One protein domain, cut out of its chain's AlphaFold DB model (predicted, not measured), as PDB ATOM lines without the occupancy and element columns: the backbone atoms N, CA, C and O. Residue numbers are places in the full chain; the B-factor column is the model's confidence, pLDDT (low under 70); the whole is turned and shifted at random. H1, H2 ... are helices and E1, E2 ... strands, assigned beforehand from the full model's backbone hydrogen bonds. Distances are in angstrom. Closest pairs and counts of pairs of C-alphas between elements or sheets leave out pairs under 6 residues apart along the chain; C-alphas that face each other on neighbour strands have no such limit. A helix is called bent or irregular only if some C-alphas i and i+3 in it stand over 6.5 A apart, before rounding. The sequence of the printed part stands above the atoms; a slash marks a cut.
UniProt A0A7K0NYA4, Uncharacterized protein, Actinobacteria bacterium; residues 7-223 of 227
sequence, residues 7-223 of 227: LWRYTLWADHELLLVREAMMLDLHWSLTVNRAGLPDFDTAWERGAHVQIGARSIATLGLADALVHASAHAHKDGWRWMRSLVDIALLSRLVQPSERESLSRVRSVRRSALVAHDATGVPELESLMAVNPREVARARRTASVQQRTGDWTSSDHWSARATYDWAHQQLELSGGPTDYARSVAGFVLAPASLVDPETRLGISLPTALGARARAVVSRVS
ATOM      1  N   LEU A   7     -16.572  -2.659  12.478       89.25
ATOM      2  CA  LEU A   7     -17.127  -3.898  13.010       89.25
ATOM      3  C   LEU A   7     -16.882  -4.036  14.518       89.25
ATOM      4  O   LEU A   7     -17.784  -4.437  15.249       89.25
ATOM      5  N   TRP A   8     -15.697  -3.664  15.005       90.12
ATOM      6  CA  TRP A   8     -15.428  -3.663  16.441       90.12
ATOM      7  C   TRP A   8     -16.300  -2.654  17.187       90.12
ATOM      8  O   TRP A   8     -16.951  -3.017  18.162       90.12
ATOM      9  N   ARG A   9     -16.417  -1.418  16.679       92.50
ATOM     10  CA  ARG A   9     -17.328  -0.412  17.258       92.50
ATOM     11  C   ARG A   9     -18.777  -0.895  17.285       92.50
ATOM     12  O   ARG A   9     -19.460  -0.716  18.289       92.50
ATOM     13  N   TYR A  10     -19.233  -1.530  16.206       92.00
ATOM     14  CA  TYR A  10     -20.560  -2.133  16.155       92.00
ATOM     15  C   TYR A  10     -20.714  -3.262  17.176       92.00
ATOM     16  O   TYR A  10     -21.726  -3.302  17.859       92.00
ATOM     17  N   THR A  11     -19.709  -4.128  17.333       90.62
ATOM     18  CA  THR A  11     -19.711  -5.216  18.328       90.62
ATOM     19  C   THR A  11     -19.883  -4.655  19.737       90.62
ATOM     20  O   THR A  11     -20.808  -5.040  20.443       90.62
ATOM     21  N   LEU A  12     -19.062  -3.668  20.109       91.44
ATOM     22  CA  LEU A  12     -19.149  -3.006  21.412       91.44
ATOM     23  C   LEU A  12     -20.487  -2.287  21.630       91.44
ATOM     24  O   LEU A  12     -20.956  -2.160  22.767       91.44
ATOM     25  N   TRP A  13     -21.092  -1.780  20.554       92.31
ATOM     26  CA  TRP A  13     -22.379  -1.106  20.622       92.31
ATOM     27  C   TRP A  13     -23.550  -2.082  20.712       92.31
ATOM     28  O   TRP A  13     -24.379  -1.872  21.586       92.31
ATOM     29  N   ALA A  14     -23.631  -3.086  19.833       91.62
ATOM     30  CA  ALA A  14     -24.758  -4.009  19.651       91.62
ATOM     31  C   ALA A  14     -24.783  -5.152  20.671       91.62
ATOM     32  O   ALA A  14     -25.843  -5.717  20.930       91.62
ATOM     33  N   ASP A  15     -23.627  -5.483  21.239       90.88
ATOM     34  CA  ASP A  15     -23.451  -6.593  22.162       90.88
ATOM     35  C   ASP A  15     -22.850  -6.105  23.495       90.88
ATOM     36  O   ASP A  15     -22.703  -4.900  23.756       90.88
ATOM     37  N   HIS A  16     -22.579  -7.050  24.380       90.69
ATOM     38  CA  HIS A  16     -22.149  -6.818  25.751       90.69
ATOM     39  C   HIS A  16     -21.139  -7.844  26.261       90.69
ATOM     40  O   HIS A  16     -20.505  -7.572  27.282       90.69
ATOM     41  N   GLU A  17     -20.995  -8.983  25.579       90.88
ATOM     42  CA  GLU A  17     -20.153 -10.087  26.021       90.88
ATOM     43  C   GLU A  17     -19.400 -10.764  24.867       90.88
ATOM     44  O   GLU A  17     -19.794 -10.695  23.702       90.88
ATOM     45  N   LEU A  18     -18.300 -11.434  25.201       89.06
ATOM     46  CA  LEU A  18     -17.572 -12.341  24.324       89.06
ATOM     47  C   LEU A  18     -17.278 -13.634  25.084       89.06
ATOM     48  O   LEU A  18     -16.558 -13.614  26.078       89.06
ATOM     49  N   LEU A  19     -17.763 -14.761  24.569       88.62
ATOM     50  CA  LEU A  19     -17.445 -16.075  25.117       88.62
ATOM     51  C   LEU A  19     -16.035 -16.511  24.685       88.62
ATOM     52  O   LEU A  19     -15.750 -16.678  23.496       88.62
ATOM     53  N   LEU A  20     -15.161 -16.744  25.661       88.56
ATOM     54  CA  LEU A  20     -13.873 -17.404  25.488       88.56
ATOM     55  C   LEU A  20     -13.981 -18.859  25.935       88.56
ATOM     56  O   LEU A  20     -14.272 -19.147  27.093       88.56
ATOM     57  N   VAL A  21     -13.697 -19.786  25.024       89.88
ATOM     58  CA  VAL A  21     -13.693 -21.223  25.318       89.88
ATOM     59  C   VAL A  21     -12.264 -21.740  25.261       89.88
ATOM     60  O   VAL A  21     -11.573 -21.555  24.257       89.88
ATOM     61  N   ARG A  22     -11.817 -22.404  26.329       91.31
ATOM     62  CA  ARG A  22     -10.531 -23.105  26.378       91.31
ATOM     63  C   ARG A  22     -10.698 -24.431  27.103       91.31
ATOM     64  O   ARG A  22     -10.994 -24.443  28.292       91.31
ATOM     65  N   GLU A  23     -10.431 -25.532  26.402       91.69
ATOM     66  CA  GLU A  23     -10.554 -26.893  26.945       91.69
ATOM     67  C   GLU A  23     -11.941 -27.108  27.583       91.69
ATOM     68  O   GLU A  23     -12.949 -27.021  26.886       91.69
ATOM     69  N   ALA A  24     -11.997 -27.354  28.896       92.69
ATOM     70  CA  ALA A  24     -13.227 -27.536  29.667       92.69
ATOM     71  C   ALA A  24     -13.748 -26.241  30.327       92.69
ATOM     72  O   ALA A  24     -14.689 -26.291  31.117       92.69
ATOM     73  N   MET A  25     -13.133 -25.087  30.048       92.00
ATOM     74  CA  MET A  25     -13.501 -23.798  30.630       92.00
ATOM     75  C   MET A  25     -14.181 -22.888  29.610       92.00
ATOM     76  O   MET A  25     -13.733 -22.738  28.472       92.00
ATOM     77  N   MET A  26     -15.240 -22.233  30.073       92.75
ATOM     78  CA  MET A  26     -15.935 -21.159  29.376       92.75
ATOM     79  C   MET A  26     -15.847 -19.903  30.238       92.75
ATOM     80  O   MET A  26     -16.111 -19.960  31.440       92.75
ATOM     81  N   LEU A  27     -15.429 -18.796  29.635       91.88
ATOM     82  CA  LEU A  27     -15.288 -17.503  30.284       91.88
ATOM     83  C   LEU A  27     -16.023 -16.453  29.453       91.88
ATOM     84  O   LEU A  27     -15.597 -16.142  28.343       91.88
ATOM     85  N   ASP A  28     -17.087 -15.890  30.009       90.94
ATOM     86  CA  ASP A  28     -17.801 -14.779  29.390       90.94
ATOM     87  C   ASP A  28     -17.115 -13.461  29.769       90.94
ATOM     88  O   ASP A  28     -17.022 -13.085  30.939       90.94
ATOM     89  N   LEU A  29     -16.568 -12.766  28.772       91.06
ATOM     90  CA  LEU A  29     -15.962 -11.449  28.938       91.06
ATOM     91  C   LEU A  29     -16.993 -10.365  28.674       91.06
ATOM     92  O   LEU A  29     -17.341 -10.116  27.524       91.06
ATOM     93  N   HIS A  30     -17.418  -9.670  29.723       90.00
ATOM     94  CA  HIS A  30     -18.404  -8.601  29.623       90.00
ATOM     95  C   HIS A  30     -17.743  -7.220  29.609       90.00
ATOM     96  O   HIS A  30     -16.958  -6.895  30.497       90.00
ATOM     97  N   TRP A  31     -18.114  -6.368  28.650       89.50
ATOM     98  CA  TRP A  31     -17.851  -4.916  28.712       89.50
ATOM     99  C   TRP A  31     -19.093  -4.121  29.134       89.50
ATOM    100  O   TRP A  31     -19.049  -2.901  29.287       89.50
ATOM    101  N   SER A  32     -20.226  -4.804  29.286       88.81
ATOM    102  CA  SER A  32     -21.463  -4.272  29.841       88.81
ATOM    103  C   SER A  32     -22.210  -5.403  30.539       88.81
ATOM    104  O   SER A  32     -22.213  -6.537  30.066       88.81
ATOM    105  N   LEU A  33     -22.895  -5.093  31.638       85.75
ATOM    106  CA  LEU A  33     -23.619  -6.090  32.433       85.75
ATOM    107  C   LEU A  33     -24.777  -6.746  31.668       85.75
ATOM    108  O   LEU A  33     -25.178  -7.863  31.977       85.75
ATOM    109  N   THR A  34     -25.345  -6.054  30.684       86.88
ATOM    110  CA  THR A  34     -26.359  -6.591  29.768       86.88
ATOM    111  C   THR A  34     -26.452  -5.722  28.508       86.88
ATOM    112  O   THR A  34     -25.889  -4.622  28.451       86.88
ATOM    113  N   VAL A  35     -27.163  -6.204  27.485       86.00
ATOM    114  CA  VAL A  35     -27.505  -5.427  26.279       86.00
ATOM    115  C   VAL A  35     -28.447  -4.263  26.623       86.00
ATOM    116  O   VAL A  35     -28.331  -3.175  26.057       86.00
ATOM    117  N   ASN A  36     -29.347  -4.458  27.589       86.31
ATOM    118  CA  ASN A  36     -30.291  -3.442  28.067       86.31
ATOM    119  C   ASN A  36     -29.660  -2.594  29.182       86.31
ATOM    120  O   ASN A  36     -29.786  -2.904  30.363       86.31
ATOM    121  N   ARG A  37     -28.926  -1.543  28.811       86.69
ATOM    122  CA  ARG A  37     -28.045  -0.814  29.740       86.69
ATOM    123  C   ARG A  37     -28.786   0.128  30.688       86.69
ATOM    124  O   ARG A  37     -28.185   0.633  31.631       86.69
ATOM    125  N   ALA A  38     -30.067   0.398  30.458       79.06
ATOM    126  CA  ALA A  38     -30.808   1.315  31.305       79.06
ATOM    127  C   ALA A  38     -30.876   0.865  32.771       79.06
ATOM    128  O   ALA A  38     -31.277  -0.254  33.091       79.06
ATOM    129  N   GLY A  39     -30.547   1.796  33.667       73.69
ATOM    130  CA  GLY A  39     -30.574   1.568  35.112       73.69
ATOM    131  C   GLY A  39     -29.401   0.742  35.643       73.69
ATOM    132  O   GLY A  39     -29.427   0.383  36.816       73.69
ATOM    133  N   LEU A  40     -28.395   0.454  34.812       82.56
ATOM    134  CA  LEU A  40     -27.147  -0.190  35.212       82.56
ATOM    135  C   LEU A  40     -25.983   0.807  35.144       82.56
ATOM    136  O   LEU A  40     -26.002   1.695  34.285       82.56
ATOM    137  N   PRO A  41     -24.983   0.680  36.033       87.62
ATOM    138  CA  PRO A  41     -23.765   1.476  35.945       87.62
ATOM    139  C   PRO A  41     -22.977   1.150  34.668       87.62
ATOM    140  O   PRO A  41     -23.070   0.046  34.122       87.62
ATOM    141  N   ASP A  42     -22.181   2.115  34.207       87.56
ATOM    142  CA  ASP A  42     -21.100   1.829  33.263       87.56
ATOM    143  C   ASP A  42     -19.970   1.037  33.946       87.56
ATOM    144  O   ASP A  42     -20.015   0.762  35.148       87.56
ATOM    145  N   PHE A  43     -18.980   0.614  33.157       86.81
ATOM    146  CA  PHE A  43     -17.885  -0.214  33.658       86.81
ATOM    147  C   PHE A  43     -17.122   0.471  34.795       86.81
ATOM    148  O   PHE A  43     -16.933  -0.150  35.835       86.81
ATOM    149  N   ASP A  44     -16.731   1.734  34.619       89.88
ATOM    150  CA  ASP A  44     -15.926   2.457  35.604       89.88
ATOM    151  C   ASP A  44     -16.692   2.612  36.921       89.88
ATOM    152  O   ASP A  44     -16.179   2.269  37.985       89.88
ATOM    153  N   THR A  45     -17.973   2.989  36.853       92.00
ATOM    154  CA  THR A  45     -18.831   3.092  38.039       92.00
ATOM    155  C   THR A  45     -19.009   1.735  38.730       92.00
ATOM    156  O   THR A  45     -18.965   1.657  39.959       92.00
ATOM    157  N   ALA A  46     -19.225   0.655  37.969       92.06
ATOM    158  CA  ALA A  46     -19.372  -0.693  38.524       92.06
ATOM    159  C   ALA A  46     -18.068  -1.188  39.168       92.06
ATOM    160  O   ALA A  46     -18.099  -1.868  40.194       92.06
ATOM    161  N   TRP A  47     -16.929  -0.837  38.570       92.00
ATOM    162  CA  TRP A  47     -15.601  -1.189  39.053       92.00
ATOM    163  C   TRP A  47     -15.263  -0.456  40.352       92.00
ATOM    164  O   TRP A  47     -14.815  -1.080  41.312       92.00
ATOM    165  N   GLU A  48     -15.548   0.845  40.423       95.00
ATOM    166  CA  GLU A  48     -15.372   1.659  41.630       95.00
ATOM    167  C   GLU A  48     -16.241   1.176  42.799       95.00
ATOM    168  O   GLU A  48     -15.794   1.161  43.945       95.00
ATOM    169  N   ARG A  49     -17.479   0.751  42.517       95.00
ATOM    170  CA  ARG A  49     -18.414   0.182  43.507       95.00
ATOM    171  C   ARG A  49     -18.189  -1.305  43.775       95.00
ATOM    172  O   ARG A  49     -18.946  -1.912  44.539       95.00
ATOM    173  N   GLY A  50     -17.189  -1.897  43.128       95.81
ATOM    174  CA  GLY A  50     -16.864  -3.304  43.245       95.81
ATOM    175  C   GLY A  50     -16.578  -3.720  44.687       95.81
ATOM    176  O   GLY A  50     -16.153  -2.936  45.536       95.81
ATOM    177  N   ALA A  51     -16.795  -4.998  44.962       96.62
ATOM    178  CA  ALA A  51     -16.421  -5.634  46.215       96.62
ATOM    179  C   ALA A  51     -15.282  -6.632  45.978       96.62
ATOM    180  O   ALA A  51     -14.934  -6.955  44.846       96.62
ATOM    181  N   HIS A  52     -14.702  -7.147  47.060       97.06
ATOM    182  CA  HIS A  52     -13.746  -8.247  46.994       97.06
ATOM    183  C   HIS A  52     -14.297  -9.454  47.745       97.06
ATOM    184  O   HIS A  52     -14.810  -9.320  48.856       97.06
ATOM    185  N   VAL A  53     -14.165 -10.637  47.151       95.81
ATOM    186  CA  VAL A  53     -14.513 -11.919  47.773       95.81
ATOM    187  C   VAL A  53     -13.265 -12.778  47.911       95.81
ATOM    188  O   VAL A  53     -12.400 -12.781  47.035       95.81
ATOM    189  N   GLN A  54     -13.154 -13.507  49.021       97.75
ATOM    190  CA  GLN A  54     -12.052 -14.444  49.229       97.75
ATOM    191  C   GLN A  54     -12.410 -15.813  48.652       97.75
ATOM    192  O   GLN A  54     -13.417 -16.408  49.032       97.75
ATOM    193  N   ILE A  55     -11.566 -16.324  47.757       95.88
ATOM    194  CA  ILE A  55     -11.656 -17.681  47.210       95.88
ATOM    195  C   ILE A  55     -10.330 -18.385  47.505       95.88
ATOM    196  O   ILE A  55      -9.301 -18.122  46.876       95.88
ATOM    197  N   GLY A  56     -10.339 -19.264  48.510       96.56
ATOM    198  CA  GLY A  56      -9.111 -19.835  49.065       96.56
ATOM    199  C   GLY A  56      -8.221 -18.740  49.659       96.56
ATOM    200  O   GLY A  56      -8.661 -17.986  50.518       96.56
ATOM    201  N   ALA A  57      -6.979 -18.638  49.180       97.25
ATOM    202  CA  ALA A  57      -6.020 -17.609  49.602       97.25
ATOM    203  C   ALA A  57      -6.001 -16.365  48.691       97.25
ATOM    204  O   ALA A  57      -5.084 -15.550  48.784       97.25
ATOM    205  N   ARG A  58      -6.949 -16.243  47.750       98.12
ATOM    206  CA  ARG A  58      -6.978 -15.153  46.768       98.12
ATOM    207  C   ARG A  58      -8.152 -14.217  47.017       98.12
ATOM    208  O   ARG A  58      -9.291 -14.665  47.115       98.12
ATOM    209  N   SER A  59      -7.853 -12.920  47.004       97.62
ATOM    210  CA  SER A  59      -8.846 -11.850  46.944       97.62
ATOM    211  C   SER A  59      -9.228 -11.603  45.488       97.62
ATOM    212  O   SER A  59      -8.355 -11.310  44.671       97.62
ATOM    213  N   ILE A  60     -10.509 -11.744  45.153       97.56
ATOM    214  CA  ILE A  60     -11.032 -11.587  43.795       97.56
ATOM    215  C   ILE A  60     -12.004 -10.411  43.771       97.56
ATOM    216  O   ILE A  60     -12.956 -10.381  44.550       97.56
ATOM    217  N   ALA A  61     -11.763  -9.452  42.876       96.81
ATOM    218  CA  ALA A  61     -12.685  -8.349  42.632       96.81
ATOM    219  C   ALA A  61     -13.979  -8.866  41.981       96.81
ATOM    220  O   ALA A  61     -13.951  -9.728  41.102       96.81
ATOM    221  N   THR A  62     -15.113  -8.338  42.422       96.12
ATOM    222  CA  THR A  62     -16.455  -8.673  41.942       96.12
ATOM    223  C   THR A  62     -17.340  -7.427  41.966       96.12
ATOM    224  O   THR A  62     -16.941  -6.377  42.468       96.12
ATOM    225  N   LEU A  63     -18.557  -7.532  41.442       95.44
ATOM    226  CA  LEU A  63     -19.555  -6.473  41.558       95.44
ATOM    227  C   LEU A  63     -19.924  -6.220  43.023       95.44
ATOM    228  O   LEU A  63     -19.978  -7.148  43.837       95.44
ATOM    229  N   GLY A  64     -20.247  -4.968  43.343       95.94
ATOM    230  CA  GLY A  64     -20.946  -4.648  44.584       95.94
ATOM    231  C   GLY A  64     -22.279  -5.402  44.665       95.94
ATOM    232  O   GLY A  64     -22.888  -5.726  43.646       95.94
ATOM    233  N   LEU A  65     -22.753  -5.694  45.878       96.62
ATOM    234  CA  LEU A  65     -23.939  -6.540  46.091       96.62
ATOM    235  C   LEU A  65     -25.202  -5.994  45.405       96.62
ATOM    236  O   LEU A  65     -25.976  -6.771  44.843       96.62
ATOM    237  N   ALA A  66     -25.394  -4.673  45.418       95.19
ATOM    238  CA  ALA A  66     -26.506  -4.021  44.734       95.19
ATOM    239  C   ALA A  66     -26.440  -4.240  43.211       95.19
ATOM    240  O   ALA A  66     -27.407  -4.717  42.615       95.19
ATOM    241  N   ASP A  67     -25.287  -3.976  42.590       94.44
ATOM    242  CA  ASP A  67     -25.087  -4.157  41.147       94.44
ATOM    243  C   ASP A  67     -25.179  -5.638  40.744       94.44
ATOM    244  O   ASP A  67     -25.797  -5.969  39.730       94.44
ATOM    245  N   ALA A  68     -24.658  -6.543  41.579       95.56
ATOM    246  CA  ALA A  68     -24.793  -7.987  41.405       95.56
ATOM    247  C   ALA A  68     -26.265  -8.427  41.416       95.56
ATOM    248  O   ALA A  68     -26.677  -9.217  40.565       95.56
ATOM    249  N   LEU A  69     -27.084  -7.891  42.330       96.56
ATOM    250  CA  LEU A  69     -28.516  -8.191  42.389       96.56
ATOM    251  C   LEU A  69     -29.260  -7.677  41.151       96.56
ATOM    252  O   LEU A  69     -30.108  -8.394  40.608       96.56
ATOM    253  N   VAL A  70     -28.950  -6.464  40.677       94.19
ATOM    254  CA  VAL A  70     -29.561  -5.930  39.448       94.19
ATOM    255  C   VAL A  70     -29.165  -6.776  38.241       94.19
ATOM    256  O   VAL A  70     -30.038  -7.142  37.450       94.19
ATOM    257  N   HIS A  71     -27.885  -7.129  38.117       93.00
ATOM    258  CA  HIS A  71     -27.377  -7.969  37.036       93.00
ATOM    259  C   HIS A  71     -28.032  -9.360  37.041       93.00
ATOM    260  O   HIS A  71     -28.623  -9.754  36.033       93.00
ATOM    261  N   ALA A  72     -28.035 -10.060  38.182       95.69
ATOM    262  CA  ALA A  72     -28.676 -11.370  38.325       95.69
ATOM    263  C   ALA A  72     -30.177 -11.312  37.993       95.69
ATOM    264  O   ALA A  72     -30.701 -12.171  37.282       95.69
ATOM    265  N   SER A  73     -30.864 -10.253  38.430       95.06
ATOM    266  CA  SER A  73     -32.278 -10.030  38.117       95.06
ATOM    267  C   SER A  73     -32.519  -9.757  36.632       95.06
ATOM    268  O   SER A  73     -33.477 -10.265  36.051       95.06
ATOM    269  N   ALA A  74     -31.666  -8.962  35.984       91.94
ATOM    270  CA  ALA A  74     -31.764  -8.698  34.551       91.94
ATOM    271  C   ALA A  74     -31.529  -9.974  33.731       91.94
ATOM    272  O   ALA A  74     -32.294 -10.246  32.806       91.94
ATOM    273  N   HIS A  75     -30.535 -10.782  34.108       91.62
ATOM    274  CA  HIS A  75     -30.236 -12.052  33.451       91.62
ATOM    275  C   HIS A  75     -31.368 -13.069  33.636       91.62
ATOM    276  O   HIS A  75     -31.838 -13.659  32.664       91.62
ATOM    277  N   ALA A  76     -31.873 -13.231  34.861       94.25
ATOM    278  CA  ALA A  76     -32.998 -14.121  35.124       94.25
ATOM    279  C   ALA A  76     -34.244 -13.684  34.341       94.25
ATOM    280  O   ALA A  76     -34.909 -14.515  33.729       94.25
ATOM    281  N   HIS A  77     -34.537 -12.380  34.295       92.56
ATOM    282  CA  HIS A  77     -35.656 -11.857  33.517       92.56
ATOM    283  C   HIS A  77     -35.448 -12.046  32.010       92.56
ATOM    284  O   HIS A  77     -36.408 -12.417  31.348       92.56
ATOM    285  N   LYS A  78     -34.238 -11.860  31.460       88.81
ATOM    286  CA  LYS A  78     -33.911 -12.127  30.041       88.81
ATOM    287  C   LYS A  78     -34.221 -13.573  29.651       88.81
ATOM    288  O   LYS A  78     -34.812 -13.795  28.600       88.81
ATOM    289  N   ASP A  79     -33.923 -14.522  30.531       88.62
ATOM    290  CA  ASP A  79     -34.154 -15.954  30.295       88.62
ATOM    291  C   ASP A  79     -35.546 -16.422  30.749       88.62
ATOM    292  O   ASP A  79     -35.818 -17.620  30.857       88.62
ATOM    293  N   GLY A  80     -36.439 -15.482  31.077       91.06
ATOM    294  CA  GLY A  80     -37.804 -15.771  31.511       91.06
ATOM    295  C   GLY A  80     -37.877 -16.590  32.800       91.06
ATOM    296  O   GLY A  80     -38.817 -17.359  32.975       91.06
ATOM    297  N   TRP A  81     -36.892 -16.436  33.689       94.62
ATOM    298  CA  TRP A  81     -36.773 -17.111  34.988       94.62
ATOM    299  C   TRP A  81     -36.748 -18.637  34.907       94.62
ATOM    300  O   TRP A  81     -37.137 -19.337  35.845       94.62
ATOM    301  N   ARG A  82     -36.278 -19.156  33.774       92.06
ATOM    302  CA  ARG A  82     -36.201 -20.588  33.497       92.06
ATOM    303  C   ARG A  82     -35.324 -21.344  34.494       92.06
ATOM    304  O   ARG A  82     -35.658 -22.456  34.895       92.06
ATOM    305  N   TRP A  83     -34.197 -20.754  34.876       93.44
ATOM    306  CA  TRP A  83     -33.174 -21.430  35.663       93.44
ATOM    307  C   TRP A  83     -33.400 -21.232  37.161       93.44
ATOM    308  O   TRP A  83     -33.265 -20.121  37.672       93.44
ATOM    309  N   MET A  84     -33.660 -22.326  37.886       94.56
ATOM    310  CA  MET A  84     -33.831 -22.283  39.345       94.56
ATOM    311  C   MET A  84     -32.603 -21.690  40.050       94.56
ATOM    312  O   MET A  84     -32.753 -20.906  40.982       94.56
ATOM    313  N   ARG A  85     -31.391 -21.989  39.556       96.06
ATOM    314  CA  ARG A  85     -30.145 -21.408  40.085       96.06
ATOM    315  C   ARG A  85     -30.176 -19.879  40.113       96.06
ATOM    316  O   ARG A  85     -29.844 -19.297  41.132       96.06
ATOM    317  N   SER A  86     -30.678 -19.236  39.058       96.81
ATOM    318  CA  SER A  86     -30.739 -17.775  38.985       96.81
ATOM    319  C   SER A  86     -31.715 -17.191  40.010       96.81
ATOM    320  O   SER A  86     -31.482 -16.107  40.533       96.81
ATOM    321  N   LEU A  87     -32.800 -17.905  40.327       97.81
ATOM    322  CA  LEU A  87     -33.745 -17.494  41.372       97.81
ATOM    323  C   LEU A  87     -33.144 -17.636  42.771       97.81
ATOM    324  O   LEU A  87     -33.342 -16.761  43.614       97.81
ATOM    325  N   VAL A  88     -32.376 -18.703  42.999       98.19
ATOM    326  CA  VAL A  88     -31.617 -18.898  44.239       98.19
ATOM    327  C   VAL A  88     -30.561 -17.804  44.404       98.19
ATOM    328  O   VAL A  88     -30.480 -17.220  45.480       98.19
ATOM    329  N   ASP A  89     -29.820 -17.461  43.348       98.25
ATOM    330  CA  ASP A  89     -28.813 -16.393  43.384       98.25
ATOM    331  C   ASP A  89     -29.439 -15.049  43.802       98.25
ATOM    332  O   ASP A  89     -28.920 -14.361  44.680       98.25
ATOM    333  N   ILE A  90     -30.606 -14.707  43.248       98.44
ATOM    334  CA  ILE A  90     -31.360 -13.494  43.614       98.44
ATOM    335  C   ILE A  90     -31.793 -13.522  45.084       98.44
ATOM    336  O   ILE A  90     -31.674 -12.512  45.778       98.44
ATOM    337  N   ALA A  91     -32.280 -14.666  45.570       98.38
ATOM    338  CA  ALA A  91     -32.695 -14.828  46.960       98.38
ATOM    339  C   ALA A  91     -31.514 -14.750  47.946       98.38
ATOM    340  O   ALA A  91     -31.660 -14.239  49.054       98.38
ATOM    341  N   LEU A  92     -30.332 -15.233  47.556       98.19
ATOM    342  CA  LEU A  92     -29.115 -15.100  48.358       98.19
ATOM    343  C   LEU A  92     -28.608 -13.656  48.360       98.19
ATOM    344  O   LEU A  92     -28.305 -13.116  49.421       98.19
ATOM    345  N   LEU A  93     -28.570 -13.002  47.198       97.94
ATOM    346  CA  LEU A  93     -28.135 -11.610  47.077       97.94
ATOM    347  C   LEU A  93     -29.061 -10.646  47.833       97.94
ATOM    348  O   LEU A  93     -28.570  -9.730  48.488       97.94
ATOM    349  N   SER A  94     -30.379 -10.866  47.823       97.88
ATOM    350  CA  SER A  94     -31.333  -9.997  48.535       97.88
ATOM    351  C   SER A  94     -31.127  -9.977  50.054       97.88
ATOM    352  O   SER A  94     -31.377  -8.954  50.697       97.88
ATOM    353  N   ARG A  95     -30.622 -11.076  50.627       97.56
ATOM    354  CA  ARG A  95     -30.251 -11.168  52.047       97.56
ATOM    355  C   ARG A  95     -28.993 -10.376  52.381       97.56
ATOM    356  O   ARG A  95     -28.865  -9.897  53.501       97.56
ATOM    357  N   LEU A  96     -28.073 -10.259  51.424       96.81
ATOM    358  CA  LEU A  96     -26.778  -9.606  51.613       96.81
ATOM    359  C   LEU A  96     -26.831  -8.097  51.348       96.81
ATOM    360  O   LEU A  96     -26.072  -7.342  51.950       96.81
ATOM    361  N   VAL A  97     -27.720  -7.653  50.459       96.94
ATOM    362  CA  VAL A  97     -27.926  -6.229  50.160       96.94
ATOM    363  C   VAL A  97     -28.454  -5.481  51.387       96.94
ATOM    364  O   VAL A  97     -29.365  -5.955  52.081       96.94
ATOM    365  N   GLN A  98     -27.921  -4.277  51.621       95.50
ATOM    366  CA  GLN A  98     -28.278  -3.474  52.784       95.50
ATOM    367  C   GLN A  98     -29.747  -3.038  52.720       95.50
ATOM    368  O   GLN A  98     -30.224  -2.637  51.654       95.50
ATOM    369  N   PRO A  99     -30.483  -3.031  53.850       94.00
ATOM    370  CA  PRO A  99     -31.876  -2.581  53.876       94.00
ATOM    371  C   PRO A  99     -32.096  -1.187  53.268       94.00
ATOM    372  O   PRO A  99     -33.095  -0.979  52.584       94.00
ATOM    373  N   SER A 100     -31.147  -0.261  53.443       94.44
ATOM    374  CA  SER A 100     -31.200   1.098  52.884       94.44
ATOM    375  C   SER A 100     -31.152   1.145  51.353       94.44
ATOM    376  O   SER A 100     -31.644   2.095  50.753       94.44
ATOM    377  N   GLU A 101     -30.578   0.133  50.699       94.94
ATOM    378  CA  GLU A 101     -30.471   0.075  49.236       94.94
ATOM    379  C   GLU A 101     -31.740  -0.500  48.594       94.94
ATOM    380  O   GLU A 101     -32.049  -0.193  47.438       94.94
ATOM    381  N   ARG A 102     -32.515  -1.301  49.340       94.69
ATOM    382  CA  ARG A 102     -33.666  -2.055  48.814       94.69
ATOM    383  C   ARG A 102     -34.741  -1.157  48.212       94.69
ATOM    384  O   ARG A 102     -35.327  -1.521  47.195       94.69
ATOM    385  N   GLU A 103     -34.957   0.032  48.772       92.25
ATOM    386  CA  GLU A 103     -35.922   0.987  48.218       92.25
ATOM    387  C   GLU A 103     -35.514   1.470  46.817       92.25
ATOM    388  O   GLU A 103     -36.340   1.527  45.909       92.25
ATOM    389  N   SER A 104     -34.235   1.793  46.606       93.44
ATOM    390  CA  SER A 104     -33.756   2.172  45.271       93.44
ATOM    391  C   SER A 104     -33.818   0.997  44.291       93.44
ATOM    392  O   SER A 104     -34.248   1.161  43.149       93.44
ATOM    393  N   LEU A 105     -33.477  -0.207  44.755       94.50
ATOM    394  CA  LEU A 105     -33.457  -1.418  43.939       94.50
ATOM    395  C   LEU A 105     -34.864  -1.863  43.527       94.50
ATOM    396  O   LEU A 105     -35.058  -2.287  42.389       94.50
ATOM    397  N   SER A 106     -35.874  -1.676  44.380       93.75
ATOM    398  CA  SER A 106     -37.277  -1.938  44.032       93.75
ATOM    399  C   SER A 106     -37.805  -0.988  42.947       93.75
ATOM    400  O   SER A 106     -38.836  -1.237  42.321       93.75
ATOM    401  N   ARG A 107     -37.108   0.101  42.614       91.38
ATOM    402  CA  ARG A 107     -37.489   0.946  41.469       91.38
ATOM    403  C   ARG A 107     -37.038   0.339  40.140       91.38
ATOM    404  O   ARG A 107     -37.649   0.630  39.106       91.38
ATOM    405  N   VAL A 108     -36.069  -0.576  40.163       90.81
ATOM    406  CA  VAL A 108     -35.558  -1.261  38.976       90.81
ATOM    407  C   VAL A 108     -36.513  -2.383  38.555       90.81
ATOM    408  O   VAL A 108     -36.785  -3.327  39.295       90.81
ATOM    409  N   ARG A 109     -37.046  -2.295  37.329       89.38
ATOM    410  CA  ARG A 109     -38.091  -3.209  36.829       89.38
ATOM    411  C   ARG A 109     -37.655  -4.678  36.837       89.38
ATOM    412  O   ARG A 109     -38.457  -5.537  37.202       89.38
ATOM    413  N   SER A 110     -36.421  -4.967  36.417       91.31
ATOM    414  CA  SER A 110     -35.875  -6.330  36.413       91.31
ATOM    415  C   SER A 110     -35.793  -6.903  37.826       91.31
ATOM    416  O   SER A 110     -36.216  -8.041  38.022       91.31
ATOM    417  N   VAL A 111     -35.341  -6.106  38.802       94.38
ATOM    418  CA  VAL A 111     -35.291  -6.489  40.219       94.38
ATOM    419  C   VAL A 111     -36.687  -6.807  40.731       94.38
ATOM    420  O   VAL A 111     -36.903  -7.920  41.190       94.38
ATOM    421  N   ARG A 112     -37.671  -5.914  40.558       94.00
ATOM    422  CA  ARG A 112     -39.034  -6.165  41.065       94.00
ATOM    423  C   ARG A 112     -39.656  -7.462  40.580       94.00
ATOM    424  O   ARG A 112     -40.244  -8.213  41.356       94.00
ATOM    425  N   ARG A 113     -39.587  -7.691  39.267       93.75
ATOM    426  CA  ARG A 113     -40.214  -8.857  38.637       93.75
ATOM    427  C   ARG A 113     -39.475 -10.136  39.005       93.75
ATOM    428  O   ARG A 113     -40.116 -11.149  39.257       93.75
ATOM    429  N   SER A 114     -38.148 -10.081  39.077       95.88
ATOM    430  CA  SER A 114     -37.352 -11.253  39.434       95.88
ATOM    431  C   SER A 114     -37.419 -11.571  40.918       95.88
ATOM    432  O   SER A 114     -37.489 -12.744  41.256       95.88
ATOM    433  N   ALA A 115     -37.505 -10.562  41.786       97.38
ATOM    434  CA  ALA A 115     -37.752 -10.745  43.209       97.38
ATOM    435  C   ALA A 115     -39.095 -11.437  43.460       97.38
ATOM    436  O   ALA A 115     -39.151 -12.348  44.271       97.38
ATOM    437  N   LEU A 116     -40.144 -11.084  42.708       96.75
ATOM    438  CA  LEU A 116     -41.438 -11.771  42.782       96.75
ATOM    439  C   LEU A 116     -41.313 -13.255  42.428       96.75
ATOM    440  O   LEU A 116     -41.774 -14.108  43.180       96.75
ATOM    441  N   VAL A 117     -40.708 -13.569  41.281       96.81
ATOM    442  CA  VAL A 117     -40.592 -14.964  40.832       96.81
ATOM    443  C   VAL A 117     -39.665 -15.762  41.752       96.81
ATOM    444  O   VAL A 117     -39.949 -16.916  42.065       96.81
ATOM    445  N   ALA A 118     -38.582 -15.148  42.232       97.69
ATOM    446  CA  ALA A 118     -37.690 -15.758  43.208       97.69
ATOM    447  C   ALA A 118     -38.392 -15.978  44.554       97.69
ATOM    448  O   ALA A 118     -38.213 -17.033  45.153       97.69
ATOM    449  N   HIS A 119     -39.229 -15.043  45.009       97.31
ATOM    450  CA  HIS A 119     -40.012 -15.188  46.233       97.31
ATOM    451  C   HIS A 119     -40.982 -16.364  46.118       97.31
ATOM    452  O   HIS A 119     -40.989 -17.230  46.986       97.31
ATOM    453  N   ASP A 120     -41.729 -16.455  45.015       95.88
ATOM    454  CA  ASP A 120     -42.638 -17.580  44.766       95.88
ATOM    455  C   ASP A 120     -41.909 -18.937  44.760       95.88
ATOM    456  O   ASP A 120     -42.477 -19.943  45.178       95.88
ATOM    457  N   ALA A 121     -40.659 -18.973  44.288       96.31
ATOM    458  CA  ALA A 121     -39.863 -20.196  44.204       96.31
ATOM    459  C   ALA A 121     -39.137 -20.564  45.512       96.31
ATOM    460  O   ALA A 121     -38.890 -21.743  45.755       96.31
ATOM    461  N   THR A 122     -38.757 -19.577  46.329       97.75
ATOM    462  CA  THR A 122     -37.831 -19.771  47.465       97.75
ATOM    463  C   THR A 122     -38.429 -19.445  48.834       97.75
ATOM    464  O   THR A 122     -37.877 -19.876  49.844       97.75
ATOM    465  N   GLY A 123     -39.529 -18.688  48.895       97.25
ATOM    466  CA  GLY A 123     -40.167 -18.249  50.141       97.25
ATOM    467  C   GLY A 123     -39.335 -17.278  50.987       97.25
ATOM    468  O   GLY A 123     -39.562 -17.174  52.189       97.25
ATOM    469  N   VAL A 124     -38.332 -16.608  50.403       97.31
ATOM    470  CA  VAL A 124     -37.414 -15.720  51.137       97.31
ATOM    471  C   VAL A 124     -38.052 -14.344  51.393       97.31
ATOM    472  O   VAL A 124     -38.275 -13.612  50.427       97.31
ATOM    473  N   PRO A 125     -38.294 -13.943  52.659       96.12
ATOM    474  CA  PRO A 125     -39.079 -12.748  52.990       96.12
ATOM    475  C   PRO A 125     -38.388 -11.429  52.623       96.12
ATOM    476  O   PRO A 125     -39.051 -10.438  52.332       96.12
ATOM    477  N   GLU A 126     -37.053 -11.381  52.559       94.94
ATOM    478  CA  GLU A 126     -36.319 -10.167  52.174       94.94
ATOM    479  C   GLU A 126     -36.701  -9.662  50.773       94.94
ATOM    480  O   GLU A 126     -36.619  -8.460  50.497       94.94
ATOM    481  N   LEU A 127     -37.161 -10.569  49.904       96.88
ATOM    482  CA  LEU A 127     -37.616 -10.243  48.557       96.88
ATOM    483  C   LEU A 127     -38.913  -9.429  48.546       96.88
ATOM    484  O   LEU A 127     -39.110  -8.670  47.600       96.88
ATOM    485  N   GLU A 128     -39.753  -9.498  49.583       95.25
ATOM    486  CA  GLU A 128     -41.017  -8.747  49.646       95.25
ATOM    487  C   GLU A 128     -40.789  -7.237  49.491       95.25
ATOM    488  O   GLU A 128     -41.507  -6.562  48.755       95.25
ATOM    489  N   SER A 129     -39.717  -6.721  50.099       94.81
ATOM    490  CA  SER A 129     -39.324  -5.307  50.004       94.81
ATOM    491  C   SER A 129     -38.857  -4.871  48.607       94.81
ATOM    492  O   SER A 129     -38.793  -3.678  48.312       94.81
ATOM    493  N   LEU A 130     -38.538  -5.833  47.738       95.31
ATOM    494  CA  LEU A 130     -38.068  -5.605  46.375       95.31
ATOM    495  C   LEU A 130     -39.177  -5.784  45.333       95.31
ATOM    496  O   LEU A 130     -38.993  -5.369  44.196       95.31
ATOM    497  N   MET A 131     -40.300  -6.414  45.681       92.50
ATOM    498  CA  MET A 131     -41.313  -6.896  44.740       92.50
ATOM    499  C   MET A 131     -42.231  -5.813  44.151       92.50
ATOM    500  O   MET A 131     -42.434  -4.734  44.700       92.50
ATOM    501  N   ALA A 132     -42.838  -6.133  43.000       70.31
ATOM    502  CA  ALA A 132     -43.888  -5.314  42.394       70.31
ATOM    503  C   ALA A 132     -45.246  -5.500  43.088       70.31
ATOM    504  O   ALA A 132     -45.681  -6.624  43.321       70.31
ATOM    505  N   VAL A 133     -45.969  -4.395  43.289       77.75
ATOM    506  CA  VAL A 133     -47.344  -4.385  43.833       77.75
ATOM    507  C   VAL A 133     -48.407  -4.483  42.723       77.75
ATOM    508  O   VAL A 133     -49.580  -4.719  42.991       77.75
ATOM    509  N   ASN A 134     -48.029  -4.327  41.446       87.44
ATOM    510  CA  ASN A 134     -48.986  -4.305  40.336       87.44
ATOM    511  C   ASN A 134     -49.479  -5.725  39.962       87.44
ATOM    512  O   ASN A 134     -48.696  -6.504  39.407       87.44
ATOM    513  N   PRO A 135     -50.779  -6.051  40.130       87.75
ATOM    514  CA  PRO A 135     -51.296  -7.404  39.897       87.75
ATOM    515  C   PRO A 135     -51.112  -7.919  38.463       87.75
ATOM    516  O   PRO A 135     -50.941  -9.120  38.248       87.75
ATOM    517  N   ARG A 136     -51.129  -7.029  37.461       88.31
ATOM    518  CA  ARG A 136     -50.959  -7.420  36.051       88.31
ATOM    519  C   ARG A 136     -49.523  -7.837  35.755       88.31
ATOM    520  O   ARG A 136     -49.312  -8.840  35.076       88.31
ATOM    521  N   GLU A 137     -48.548  -7.092  36.279       86.00
ATOM    522  CA  GLU A 137     -47.133  -7.455  36.147       86.00
ATOM    523  C   GLU A 137     -46.849  -8.781  36.856       86.00
ATOM    524  O   GLU A 137     -46.175  -9.643  36.292       86.00
ATOM    525  N   VAL A 138     -47.444  -8.973  38.039       89.12
ATOM    526  CA  VAL A 138     -47.335 -10.211  38.817       89.12
ATOM    527  C   VAL A 138     -47.841 -11.416  38.025       89.12
ATOM    528  O   VAL A 138     -47.117 -12.395  37.835       89.12
ATOM    529  N   ALA A 139     -49.069 -11.337  37.503       91.06
ATOM    530  CA  ALA A 139     -49.672 -12.425  36.738       91.06
ATOM    531  C   ALA A 139     -48.867 -12.765  35.473       91.06
ATOM    532  O   ALA A 139     -48.721 -13.938  35.115       91.06
ATOM    533  N   ARG A 140     -48.319 -11.748  34.799       89.88
ATOM    534  CA  ARG A 140     -47.492 -11.925  33.603       89.88
ATOM    535  C   ARG A 140     -46.153 -12.595  33.914       89.88
ATOM    536  O   ARG A 140     -45.783 -13.535  33.208       89.88
ATOM    537  N   ALA A 141     -45.442 -12.135  34.944       91.00
ATOM    538  CA  ALA A 141     -44.154 -12.702  35.340       91.00
ATOM    539  C   ALA A 141     -44.304 -14.180  35.732       91.00
ATOM    540  O   ALA A 141     -43.622 -15.033  35.168       91.00
ATOM    541  N   ARG A 142     -45.299 -14.503  36.573       93.31
ATOM    542  CA  ARG A 142     -45.633 -15.884  36.962       93.31
ATOM    543  C   ARG A 142     -45.969 -16.770  35.771       93.31
ATOM    544  O   ARG A 142     -45.471 -17.888  35.676       93.31
ATOM    545  N   ARG A 143     -46.796 -16.281  34.838       92.25
ATOM    546  CA  ARG A 143     -47.135 -17.029  33.618       92.25
ATOM    547  C   ARG A 143     -45.884 -17.333  32.796       92.25
ATOM    548  O   ARG A 143     -45.719 -18.466  32.363       92.25
ATOM    549  N   THR A 144     -45.028 -16.334  32.595       89.94
ATOM    550  CA  THR A 144     -43.794 -16.474  31.809       89.94
ATOM    551  C   THR A 144     -42.855 -17.484  32.458       89.94
ATOM    552  O   THR A 144     -42.494 -18.462  31.809       89.94
ATOM    553  N   ALA A 145     -42.560 -17.313  33.751       92.62
ATOM    554  CA  ALA A 145     -41.733 -18.236  34.522       92.62
ATOM    555  C   ALA A 145     -42.280 -19.667  34.465       92.62
ATOM    556  O   ALA A 145     -41.565 -20.600  34.122       92.62
ATOM    557  N   SER A 146     -43.583 -19.835  34.696       92.88
ATOM    558  CA  SER A 146     -44.231 -21.145  34.693       92.88
ATOM    559  C   SER A 146     -44.202 -21.839  33.328       92.88
ATOM    560  O   SER A 146     -44.127 -23.066  33.274       92.88
ATOM    561  N   VAL A 147     -44.291 -21.094  32.222       89.56
ATOM    562  CA  VAL A 147     -44.124 -21.663  30.875       89.56
ATOM    563  C   VAL A 147     -42.668 -22.076  30.670       89.56
ATOM    564  O   VAL A 147     -42.414 -23.233  30.352       89.56
ATOM    565  N   GLN A 148     -41.726 -21.166  30.925       88.19
ATOM    566  CA  GLN A 148     -40.302 -21.372  30.644       88.19
ATOM    567  C   GLN A 148     -39.668 -22.481  31.492       88.19
ATOM    568  O   GLN A 148     -38.843 -23.243  30.995       88.19
ATOM    569  N   GLN A 149     -40.081 -22.619  32.752       90.19
ATOM    570  CA  GLN A 149     -39.620 -23.680  33.655       90.19
ATOM    571  C   GLN A 149     -40.168 -25.065  33.281       90.19
ATOM    572  O   GLN A 149     -39.573 -26.074  33.646       90.19
ATOM    573  N   ARG A 150     -41.298 -25.129  32.560       88.56
ATOM    574  CA  ARG A 150     -41.889 -26.389  32.079       88.56
ATOM    575  C   ARG A 150     -41.343 -26.819  30.724       88.56
ATOM    576  O   ARG A 150     -41.288 -28.012  30.440       88.56
ATOM    577  N   THR A 151     -40.952 -25.870  29.882       77.50
ATOM    578  CA  THR A 151     -40.309 -26.158  28.601       77.50
ATOM    579  C   THR A 151     -38.839 -26.528  28.832       77.50
ATOM    580  O   THR A 151     -37.979 -25.663  29.024       77.50
ATOM    581  N   GLY A 152     -38.554 -27.834  28.866       64.12
ATOM    582  CA  GLY A 152     -37.192 -28.377  28.843       64.12
ATOM    583  C   GLY A 152     -36.431 -27.987  27.565       64.12
ATOM    584  O   GLY A 152     -37.043 -27.668  26.554       64.12
ATOM    585  N   ASP A 153     -35.100 -27.949  27.664       60.62
ATOM    586  CA  ASP A 153     -34.096 -27.617  26.633       60.62
ATOM    587  C   ASP A 153     -34.466 -26.696  25.456       60.62
ATOM    588  O   ASP A 153     -34.704 -27.113  24.328       60.62
ATOM    589  N   TRP A 154     -34.304 -25.387  25.681       54.66
ATOM    590  CA  TRP A 154     -34.195 -24.375  24.618       54.66
ATOM    591  C   TRP A 154     -32.898 -24.474  23.788       54.66
ATOM    592  O   TRP A 154     -32.712 -23.719  22.840       54.66
ATOM    593  N   THR A 155     -31.977 -25.368  24.161       51.25
ATOM    594  CA  THR A 155     -30.721 -25.618  23.434       51.25
ATOM    595  C   THR A 155     -30.949 -26.344  22.111       51.25
ATOM    596  O   THR A 155     -30.063 -26.319  21.258       51.25
ATOM    597  N   SER A 156     -32.128 -26.936  21.894       53.66
ATOM    598  CA  SER A 156     -32.499 -27.402  20.565       53.66
ATOM    599  C   SER A 156     -32.769 -26.180  19.673       53.66
ATOM    600  O   SER A 156     -33.595 -25.312  19.965       53.66
ATOM    601  N   SER A 157     -32.037 -26.081  18.566       52.94
ATOM    602  CA  SER A 157     -32.152 -25.022  17.555       52.94
ATOM    603  C   SER A 157     -33.535 -24.931  16.884       52.94
ATOM    604  O   SER A 157     -33.763 -24.019  16.083       52.94
ATOM    605  N   ASP A 158     -34.457 -25.830  17.234       53.56
ATOM    606  CA  ASP A 158     -35.701 -26.121  16.523       53.56
ATOM    607  C   ASP A 158     -36.922 -25.351  17.067       53.56
ATOM    608  O   ASP A 158     -38.053 -25.581  16.642       53.56
ATOM    609  N   HIS A 159     -36.732 -24.405  17.997       55.84
ATOM    610  CA  HIS A 159     -37.845 -23.773  18.730       55.84
ATOM    611  C   HIS A 159     -38.133 -22.296  18.409       55.84
ATOM    612  O   HIS A 159     -39.003 -21.683  19.037       55.84
ATOM    613  N   TRP A 160     -37.489 -21.709  17.399       67.38
ATOM    614  CA  TRP A 160     -37.808 -20.343  16.961       67.38
ATOM    615  C   TRP A 160     -39.069 -20.302  16.086       67.38
ATOM    616  O   TRP A 160     -39.007 -20.089  14.878       67.38
ATOM    617  N   SER A 161     -40.236 -20.478  16.707       74.81
ATOM    618  CA  SER A 161     -41.516 -20.134  16.079       74.81
ATOM    619  C   SER A 161     -41.678 -18.609  15.961       74.81
ATOM    620  O   SER A 161     -41.038 -17.836  16.684       74.81
ATOM    621  N   ALA A 162     -42.586 -18.151  15.091       77.06
ATOM    622  CA  ALA A 162     -42.948 -16.730  15.007       77.06
ATOM    623  C   ALA A 162     -43.408 -16.181  16.372       77.06
ATOM    624  O   ALA A 162     -43.053 -15.067  16.753       77.06
ATOM    625  N   ARG A 163     -44.124 -17.007  17.148       79.69
ATOM    626  CA  ARG A 163     -44.549 -16.677  18.509       79.69
ATOM    627  C   ARG A 163     -43.370 -16.546  19.471       79.69
ATOM    628  O   ARG A 163     -43.297 -15.546  20.167       79.69
ATOM    629  N   ALA A 164     -42.431 -17.495  19.475       77.62
ATOM    630  CA  ALA A 164     -41.241 -17.415  20.325       77.62
ATOM    631  C   ALA A 164     -40.388 -16.175  20.003       77.62
ATOM    632  O   ALA A 164     -39.870 -15.524  20.905       77.62
ATOM    633  N   THR A 165     -40.302 -15.806  18.720       79.94
ATOM    634  CA  THR A 165     -39.620 -14.580  18.274       79.94
ATOM    635  C   THR A 165     -40.324 -13.326  18.787       79.94
ATOM    636  O   THR A 165     -39.669 -12.419  19.296       79.94
ATOM    637  N   TYR A 166     -41.656 -13.280  18.682       84.00
ATOM    638  CA  TYR A 166     -42.462 -12.188  19.224       84.00
ATOM    639  C   TYR A 166     -42.324 -12.082  20.747       84.00
ATOM    640  O   TYR A 166     -42.080 -10.992  21.259       84.00
ATOM    641  N   ASP A 167     -42.435 -13.202  21.463       81.31
ATOM    642  CA  ASP A 167     -42.334 -13.247  22.922       81.31
ATOM    643  C   ASP A 167     -40.945 -12.778  23.383       81.31
ATOM    644  O   ASP A 167     -40.850 -11.936  24.278       81.31
ATOM    645  N   TRP A 168     -39.878 -13.229  22.713       83.31
ATOM    646  CA  TRP A 168     -38.512 -12.757  22.948       83.31
ATOM    647  C   TRP A 168     -38.374 -11.250  22.683       83.31
ATOM    648  O   TRP A 168     -37.867 -10.518  23.532       83.31
ATOM    649  N   ALA A 169     -38.859 -10.756  21.540       84.06
ATOM    650  CA  ALA A 169     -38.761  -9.338  21.188       84.06
ATOM    651  C   ALA A 169     -39.533  -8.461  22.184       84.06
ATOM    652  O   ALA A 169     -39.038  -7.425  22.631       84.06
ATOM    653  N   HIS A 170     -40.721  -8.910  22.592       84.75
ATOM    654  CA  HIS A 170     -41.494  -8.254  23.631       84.75
ATOM    655  C   HIS A 170     -40.728  -8.254  24.963       84.75
ATOM    656  O   HIS A 170     -40.701  -7.237  25.654       84.75
ATOM    657  N   GLN A 171     -40.107  -9.360  25.358       83.44
ATOM    658  CA  GLN A 171     -39.329  -9.430  26.594       83.44
ATOM    659  C   GLN A 171     -38.135  -8.463  26.576       83.44
ATOM    660  O   GLN A 171     -37.903  -7.762  27.561       83.44
ATOM    661  N   GLN A 172     -37.438  -8.341  25.441       85.12
ATOM    662  CA  GLN A 172     -36.375  -7.341  25.279       85.12
ATOM    663  C   GLN A 172     -36.905  -5.909  25.377       85.12
ATOM    664  O   GLN A 172     -36.290  -5.075  26.039       85.12
ATOM    665  N   LEU A 173     -38.069  -5.620  24.785       85.88
ATOM    666  CA  LEU A 173     -38.739  -4.322  24.927       85.88
ATOM    667  C   LEU A 173     -39.067  -3.994  26.387       85.88
ATOM    668  O   LEU A 173     -38.925  -2.852  26.808       85.88
ATOM    669  N   GLU A 174     -39.493  -4.981  27.176       84.12
ATOM    670  CA  GLU A 174     -39.796  -4.760  28.592       84.12
ATOM    671  C   GLU A 174     -38.552  -4.504  29.443       84.12
ATOM    672  O   GLU A 174     -38.642  -3.794  30.451       84.12
ATOM    673  N   LEU A 175     -37.415  -5.083  29.056       83.81
ATOM    674  CA  LEU A 175     -36.117  -4.853  29.687       83.81
ATOM    675  C   LEU A 175     -35.465  -3.542  29.242       83.81
ATOM    676  O   LEU A 175     -34.728  -2.943  30.019       83.81
ATOM    677  N   SER A 176     -35.747  -3.089  28.022       86.69
ATOM    678  CA  SER A 176     -35.219  -1.838  27.484       86.69
ATOM    679  C   SER A 176     -35.726  -0.654  28.309       86.69
ATOM    680  O   SER A 176     -36.933  -0.479  28.490       86.69
ATOM    681  N   GLY A 177     -34.821   0.200  28.793       84.00
ATOM    682  CA  GLY A 177     -35.231   1.447  29.452       84.00
ATOM    683  C   GLY A 177     -35.337   2.639  28.506       84.00
ATOM    684  O   GLY A 177     -35.671   3.734  28.947       84.00
ATOM    685  N   GLY A 178     -35.089   2.441  27.209       89.62
ATOM    686  CA  GLY A 178     -35.223   3.487  26.205       89.62
ATOM    687  C   GLY A 178     -35.068   2.981  24.769       89.62
ATOM    688  O   GLY A 178     -34.737   1.812  24.544       89.62
ATOM    689  N   PRO A 179     -35.276   3.866  23.779       90.00
ATOM    690  CA  PRO A 179     -35.212   3.512  22.360       90.00
ATOM    691  C   PRO A 179     -33.830   3.003  21.932       90.00
ATOM    692  O   PRO A 179     -33.742   2.130  21.073       90.00
ATOM    693  N   THR A 180     -32.752   3.494  22.548       91.44
ATOM    694  CA  THR A 180     -31.383   3.050  22.247       91.44
ATOM    695  C   THR A 180     -31.134   1.605  22.670       91.44
ATOM    696  O   THR A 180     -30.517   0.859  21.915       91.44
ATOM    697  N   ASP A 181     -31.631   1.186  23.837       90.62
ATOM    698  CA  ASP A 181     -31.519  -0.207  24.293       90.62
ATOM    699  C   ASP A 181     -32.319  -1.147  23.396       90.62
ATOM    700  O   ASP A 181     -31.836  -2.213  23.021       90.62
ATOM    701  N   TYR A 182     -33.508  -0.711  22.975       89.69
ATOM    702  CA  TYR A 182     -34.306  -1.484  22.036       89.69
ATOM    703  C   TYR A 182     -33.608  -1.623  20.680       89.69
ATOM    704  O   TYR A 182     -33.481  -2.732  20.163       89.69
ATOM    705  N   ALA A 183     -33.099  -0.518  20.122       91.75
ATOM    706  CA  ALA A 183     -32.346  -0.536  18.872       91.75
ATOM    707  C   ALA A 183     -31.129  -1.465  18.964       91.75
ATOM    708  O   ALA A 183     -30.863  -2.216  18.027       91.75
ATOM    709  N   ARG A 184     -30.432  -1.462  20.106       91.81
ATOM    710  CA  ARG A 184     -29.311  -2.362  20.379       91.81
ATOM    711  C   ARG A 184     -29.742  -3.827  20.381       91.81
ATOM    712  O   ARG A 184     -29.159  -4.625  19.657       91.81
ATOM    713  N   SER A 185     -30.790  -4.162  21.131       89.56
ATOM    714  CA  SER A 185     -31.333  -5.522  21.221       89.56
ATOM    715  C   SER A 185     -31.808  -6.049  19.864       89.56
ATOM    716  O   SER A 185     -31.505  -7.183  19.494       89.56
ATOM    717  N   VAL A 186     -32.500  -5.216  19.080       89.19
ATOM    718  CA  VAL A 186     -32.914  -5.563  17.712       89.19
ATOM    719  C   VAL A 186     -31.698  -5.756  16.813       89.19
ATOM    720  O   VAL A 186     -31.633  -6.747  16.090       89.19
ATOM    721  N   ALA A 187     -30.723  -4.848  16.865       90.88
ATOM    722  CA  ALA A 187     -29.518  -4.948  16.057       90.88
ATOM    723  C   ALA A 187     -28.722  -6.218  16.384       90.88
ATOM    724  O   ALA A 187     -28.404  -6.964  15.464       90.88
ATOM    725  N   GLY A 188     -28.485  -6.521  17.664       88.56
ATOM    726  CA  GLY A 188     -27.803  -7.745  18.088       88.56
ATOM    727  C   GLY A 188     -28.549  -9.022  17.686       88.56
ATOM    728  O   GLY A 188     -27.927 -10.032  17.369       88.56
ATOM    729  N   PHE A 189     -29.881  -8.990  17.616       85.25
ATOM    730  CA  PHE A 189     -30.674 -10.143  17.181       85.25
ATOM    731  C   PHE A 189     -30.744 -10.329  15.663       85.25
ATOM    732  O   PHE A 189     -30.703 -11.459  15.163       85.25
ATOM    733  N   VAL A 190     -30.901  -9.237  14.917       86.62
ATOM    734  CA  VAL A 190     -30.977  -9.270  13.452       86.62
ATOM    735  C   VAL A 190     -29.592  -9.499  12.859       86.62
ATOM    736  O   VAL A 190     -29.450 -10.258  11.905       86.62
ATOM    737  N   LEU A 191     -28.576  -8.876  13.441       89.94
ATOM    738  CA  LEU A 191     -27.229  -8.797  12.905       89.94
ATOM    739  C   LEU A 191     -26.200  -9.004  14.021       89.94
ATOM    740  O   LEU A 191     -25.361  -8.151  14.288       89.94
ATOM    741  N   ALA A 192     -26.265 -10.159  14.684       88.25
ATOM    742  CA  ALA A 192     -25.311 -10.519  15.729       88.25
ATOM    743  C   ALA A 192     -23.865 -10.297  15.245       88.25
ATOM    744  O   ALA A 192     -23.550 -10.726  14.131       88.25
ATOM    745  N   PRO A 193     -22.965  -9.688  16.035       88.06
ATOM    746  CA  PRO A 193     -21.608  -9.388  15.574       88.06
ATOM    747  C   PRO A 193     -20.850 -10.599  15.013       88.06
ATOM    748  O   PRO A 193     -20.123 -10.472  14.030       88.06
ATOM    749  N   ALA A 194     -21.088 -11.795  15.561       86.19
ATOM    750  CA  ALA A 194     -20.520 -13.044  15.054       86.19
ATOM    751  C   ALA A 194     -20.927 -13.360  13.599       86.19
ATOM    752  O   ALA A 194     -20.151 -13.957  12.864       86.19
ATOM    753  N   SER A 195     -22.114 -12.927  13.161       87.38
ATOM    754  CA  SER A 195     -22.588 -13.089  11.777       87.38
ATOM    755  C   SER A 195     -21.926 -12.140  10.780       87.38
ATOM    756  O   SER A 195     -22.084 -12.323   9.580       87.38
ATOM    757  N   LEU A 196     -21.200 -11.128  11.263       89.75
ATOM    758  CA  LEU A 196     -20.449 -10.184  10.437       89.75
ATOM    759  C   LEU A 196     -18.986 -10.604  10.251       89.75
ATOM    760  O   LEU A 196     -18.229  -9.879   9.611       89.75
ATOM    761  N   VAL A 197     -18.582 -11.750  10.804       88.56
ATOM    762  CA  VAL A 197     -17.233 -12.299  10.677       88.56
ATOM    763  C   VAL A 197     -17.320 -13.622   9.932       88.56
ATOM    764  O   VAL A 197     -18.072 -14.514  10.313       88.56
ATOM    765  N   ASP A 198     -16.529 -13.751   8.877       86.31
ATOM    766  CA  ASP A 198     -16.361 -15.013   8.177       86.31
ATOM    767  C   ASP A 198     -15.640 -16.024   9.096       86.31
ATOM    768  O   ASP A 198     -14.583 -15.705   9.656       86.31
ATOM    769  N   PRO A 199     -16.196 -17.229   9.312       83.06
ATOM    770  CA  PRO A 199     -15.637 -18.178  10.269       83.06
ATOM    771  C   PRO A 199     -14.286 -18.758   9.829       83.06
ATOM    772  O   PRO A 199     -13.486 -19.120  10.695       83.06
ATOM    773  N   GLU A 200     -14.019 -18.829   8.521       86.69
ATOM    774  CA  GLU A 200     -12.802 -19.415   7.953       86.69
ATOM    775  C   GLU A 200     -11.664 -18.394   7.926       86.69
ATOM    776  O   GLU A 200     -10.572 -18.637   8.438       86.69
ATOM    777  N   THR A 201     -11.933 -17.215   7.370       88.38
ATOM    778  CA  THR A 201     -10.927 -16.170   7.144       88.38
ATOM    779  C   THR A 201     -10.789 -15.206   8.318       88.38
ATOM    780  O   THR A 201      -9.805 -14.472   8.399       88.38
ATOM    781  N   ARG A 202     -11.773 -15.176   9.231       84.38
ATOM    782  CA  ARG A 202     -11.896 -14.196  10.328       84.38
ATOM    783  C   ARG A 202     -11.994 -12.739   9.860       84.38
ATOM    784  O   ARG A 202     -11.867 -11.821  10.675       84.38
ATOM    785  N   LEU A 203     -12.249 -12.520   8.571       86.12
ATOM    786  CA  LEU A 203     -12.445 -11.199   7.985       86.12
ATOM    787  C   LEU A 203     -13.904 -10.756   8.111       86.12
ATOM    788  O   LEU A 203     -14.817 -11.569   8.245       86.12
ATOM    789  N   GLY A 204     -14.127  -9.442   8.089       86.56
ATOM    790  CA  GLY A 204     -15.477  -8.888   8.098       86.56
ATOM    791  C   GLY A 204     -16.199  -9.166   6.778       86.56
ATOM    792  O   GLY A 204     -15.619  -8.963   5.712       86.56
ATOM    793  N   ILE A 205     -17.466  -9.578   6.837       89.94
ATOM    794  CA  ILE A 205     -18.320  -9.699   5.647       89.94
ATOM    795  C   ILE A 205     -19.169  -8.441   5.444       89.94
ATOM    796  O   ILE A 205     -19.445  -7.687   6.380       89.94
ATOM    797  N   SER A 206     -19.602  -8.205   4.204       87.00
ATOM    798  CA  SER A 206     -20.462  -7.060   3.893       87.00
ATOM    799  C   SER A 206     -21.834  -7.177   4.574       87.00
ATOM    800  O   SER A 206     -22.375  -8.276   4.730       87.00
ATOM    801  N   LEU A 207     -22.432  -6.036   4.931       84.88
ATOM    802  CA  LEU A 207     -23.764  -5.986   5.540       84.88
ATOM    803  C   LEU A 207     -24.843  -6.687   4.680       84.88
ATOM    804  O   LEU A 207     -25.586  -7.496   5.239       84.88
ATOM    805  N   PRO A 208     -24.927  -6.474   3.346       88.38
ATOM    806  CA  PRO A 208     -25.857  -7.226   2.501       88.38
ATOM    807  C   PRO A 208     -25.655  -8.745   2.570       88.38
ATOM    808  O   PRO A 208     -26.634  -9.490   2.616       88.38
ATOM    809  N   THR A 209     -24.402  -9.215   2.624       87.94
ATOM    810  CA  THR A 209     -24.087 -10.647   2.746       87.94
ATOM    811  C   THR A 209     -24.609 -11.215   4.065       87.94
ATOM    812  O   THR A 209     -25.287 -12.245   4.056       87.94
ATOM    813  N   ALA A 210     -24.346 -10.533   5.183       88.12
ATOM    814  CA  ALA A 210     -24.790 -10.953   6.512       88.12
ATOM    815  C   ALA A 210     -26.322 -10.967   6.637       88.12
ATOM    816  O   ALA A 210     -26.905 -11.956   7.086       88.12
ATOM    817  N   LEU A 211     -26.990  -9.912   6.156       87.50
ATOM    818  CA  LEU A 211     -28.454  -9.836   6.124       87.50
ATOM    819  C   LEU A 211     -29.056 -10.935   5.244       87.50
ATOM    820  O   LEU A 211     -30.017 -11.589   5.647       87.50
ATOM    821  N   GLY A 212     -28.471 -11.189   4.071       88.38
ATOM    822  CA  GLY A 212     -28.896 -12.271   3.186       88.38
ATOM    823  C   GLY A 212     -28.744 -13.651   3.831       88.38
ATOM    824  O   GLY A 212     -29.644 -14.484   3.722       88.38
ATOM    825  N   ALA A 213     -27.640 -13.895   4.544       85.94
ATOM    826  CA  ALA A 213     -27.428 -15.132   5.294       85.94
ATOM    827  C   ALA A 213     -28.457 -15.297   6.422       85.94
ATOM    828  O   ALA A 213     -29.055 -16.367   6.556       85.94
ATOM    829  N   ARG A 214     -28.737 -14.227   7.178       84.31
ATOM    830  CA  ARG A 214     -29.760 -14.233   8.230       84.31
ATOM    831  C   ARG A 214     -31.156 -14.485   7.671       84.31
ATOM    832  O   ARG A 214     -31.869 -15.326   8.209       84.31
ATOM    833  N   ALA A 215     -31.537 -13.798   6.596       85.88
ATOM    834  CA  ALA A 215     -32.835 -13.971   5.954       85.88
ATOM    835  C   ALA A 215     -33.034 -15.423   5.493       85.88
ATOM    836  O   ALA A 215     -34.067 -16.019   5.791       85.88
ATOM    837  N   ARG A 216     -32.019 -16.031   4.859       86.19
ATOM    838  CA  ARG A 216     -32.053 -17.454   4.482       86.19
ATOM    839  C   ARG A 216     -32.212 -18.370   5.694       86.19
ATOM    840  O   ARG A 216     -33.041 -19.271   5.641       86.19
ATOM    841  N   ALA A 217     -31.479 -18.112   6.778       81.38
ATOM    842  CA  ALA A 217     -31.578 -18.893   8.011       81.38
ATOM    843  C   ALA A 217     -32.956 -18.776   8.688       81.38
ATOM    844  O   ALA A 217     -33.426 -19.732   9.296       81.38
ATOM    845  N   VAL A 218     -33.615 -17.618   8.596       78.81
ATOM    846  CA  VAL A 218     -34.988 -17.434   9.092       78.81
ATOM    847  C   VAL A 218     -35.985 -18.168   8.195       78.81
ATOM    848  O   VAL A 218     -36.804 -18.933   8.698       78.81
ATOM    849  N   VAL A 219     -35.890 -18.003   6.872       82.00
ATOM    850  CA  VAL A 219     -36.780 -18.673   5.907       82.00
ATOM    851  C   VAL A 219     -36.687 -20.195   6.027       82.00
ATOM    852  O   VAL A 219     -37.717 -20.863   6.089       82.00
ATOM    853  N   SER A 220     -35.478 -20.754   6.148       78.88
ATOM    854  CA  SER A 220     -35.283 -22.202   6.299       78.88
ATOM    855  C   SER A 220     -35.890 -22.774   7.582       78.88
ATOM    856  O   SER A 220     -36.153 -23.969   7.639       78.88
ATOM    857  N   ARG A 221     -36.107 -21.947   8.613       73.12
ATOM    858  CA  ARG A 221     -36.743 -22.358   9.878       73.12
ATOM    859  C   ARG A 221     -38.268 -22.301   9.819       73.12
ATOM    860  O   ARG A 221     -38.927 -23.100  10.468       73.12
ATOM    861  N   VAL A 222     -38.828 -21.356   9.062       71.62
ATOM    862  CA  VAL A 222     -40.287 -21.171   8.938       71.62
ATOM    863  C   VAL A 222     -40.899 -22.140   7.924       71.62
ATOM    864  O   VAL A 222     -42.064 -22.509   8.053       71.62
ATOM    865  N   SER A 223     -40.122 -22.581   6.936       71.00
ATOM    866  CA  SER A 223     -40.539 -23.572   5.945       71.00
ATOM    867  C   SER A 223     -39.782 -24.885   6.158       71.00
ATOM    868  O   SER A 223     -38.839 -25.155   5.407       71.00
TER     869      SER A 223
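What this domain is: This is residues 7 to 223 of the 227 residues of an uncharacterized protein of Actinobacteria bacterium (UniProt A0A7K0NYA4). Two helical hairpins, H3 with H4 and H6 with H7, cross each other to make a cluster at one end of the domain, with H5 and H8 packed on its sides; from the end of H3 a looser string of helices, H9, H10, H1, H11 and H12, leads to the other end. Two separate strand hairpins, E1 with E2 and E3 with E4, lie along one side, and the tip of the first, residues 21 to 26, sticks out. The printed part has 217 residues, with twelve named helices and four named strands in the order H1 E1 E2 H2 E3 E4 H3 to H12; it is mostly helix, and each two-stranded sheet is antiparallel. The whole is compact, with a radius of gyration of the C-alphas of 18.7 A and spans of 52 by 43 by 36 A.

Where its parts are: Find C-alpha 17 at (-20.153, -10.087, 26.021); from there E1, residues 17 to 22, runs 16.2 A, and E2, residues 25 to 30, runs 16.0 A. E3 is residues 51 to 55 and E4 residues 58 to 62. Before E1 look for H1, residues 7 to 14, and before E3 for H2, residues 43 to 48. H3, residues 65 to 78, begins with C-alpha 65 at (-23.939, -6.540, 46.091) and is 19.7 A long. Then come H4, residues 84 to 96, 19.0 A; H5, residues 99 to 105; H6, residues 109 to 122, 19.7 A; H7, residues 125 to 130; and H8, residues 135 to 150, 22.6 A. H5 is irregular, but only just: C-alphas 100 and 103 are 6.6 A apart. Next are H9, residues 162 to 175, 20.1 A; H10, residues 179 to 190, 16.1 A; and H11, residues 193 to 196. H12, residues 207 to 222, runs 22.7 A to C-alpha 222 at (-40.287, -21.171, 8.938).

How they stand to each other: Start at the hairpin E1 and E2, antiparallel at 160 degrees, where N 20 and O 27 are 2.8 A apart, within hydrogen-bond range. In the hairpin E3 and E4, antiparallel at 143 degrees, look at N 53 and O 60, 2.9 A apart. E1 and E3 are apart. H2 is close to H3 but not clearly touching, with C-alphas 46 and 67 nearest at 7.2 A. The hubs are H3 and H6, touching four helices each; they touch about perpendicular at 84 degrees, closest at Ala 74 and Ser 110, 5.1 A. H3 and H4 form a helical hairpin at a shallow tilt of 23 degrees, closest at Ala 76 and Ser 86, 5.8 A. H6 and H7 form another at 16 degrees, closest at Ala 115 and Leu 127, 5.4 A. H5 touches H7, closest at Arg 102 and Leu 130, 6.2 A. With residues 113 to 117 alone, H6 touches H8, closest at Arg 113 and Ala 141, 6.4 A. H3 and H9 touch through residues 74 to 78 and 171 to 175 alone, closest at Lys 78 and Gln 171, 7.0 A. H9 and H10 form a helical hairpin, closest at Leu 173 and Tyr 182, 6.0 A. H10 touches H1 with residues 184 to 188 alone, closest at Ala 14 and Arg 184, 4.9 A. H1 touches H11, closest at Thr 11 and Pro 193, 5.3 A. H11 and H12 only just touch, with 3 pairs of C-alphas within 8 A, closest at Leu 196 and Ala 210, 5.9 A. Every O i to N i+4 pair is within hydrogen-bond range in H1, H2, H3, H6, H9 and H10; H4 has 8 of 9, H8 and H12 11 of 12, H5 1 of 3 beside 3 of 4 O i to N i+3 pairs, H7 0 of 2 beside 2 of 3, and H11 is too short for such a pair.

The domain as a whole: The C-alphas farthest apart are those of Ala 57 and Ser 223, 56.0 A. The printed part has no cut. The long links are E2 to H2, 12 residues, and H8 to H9, 11 residues. Look for low confidence at residues 152 to 160, under 70; the mean pLDDT of the printed part is 88.9.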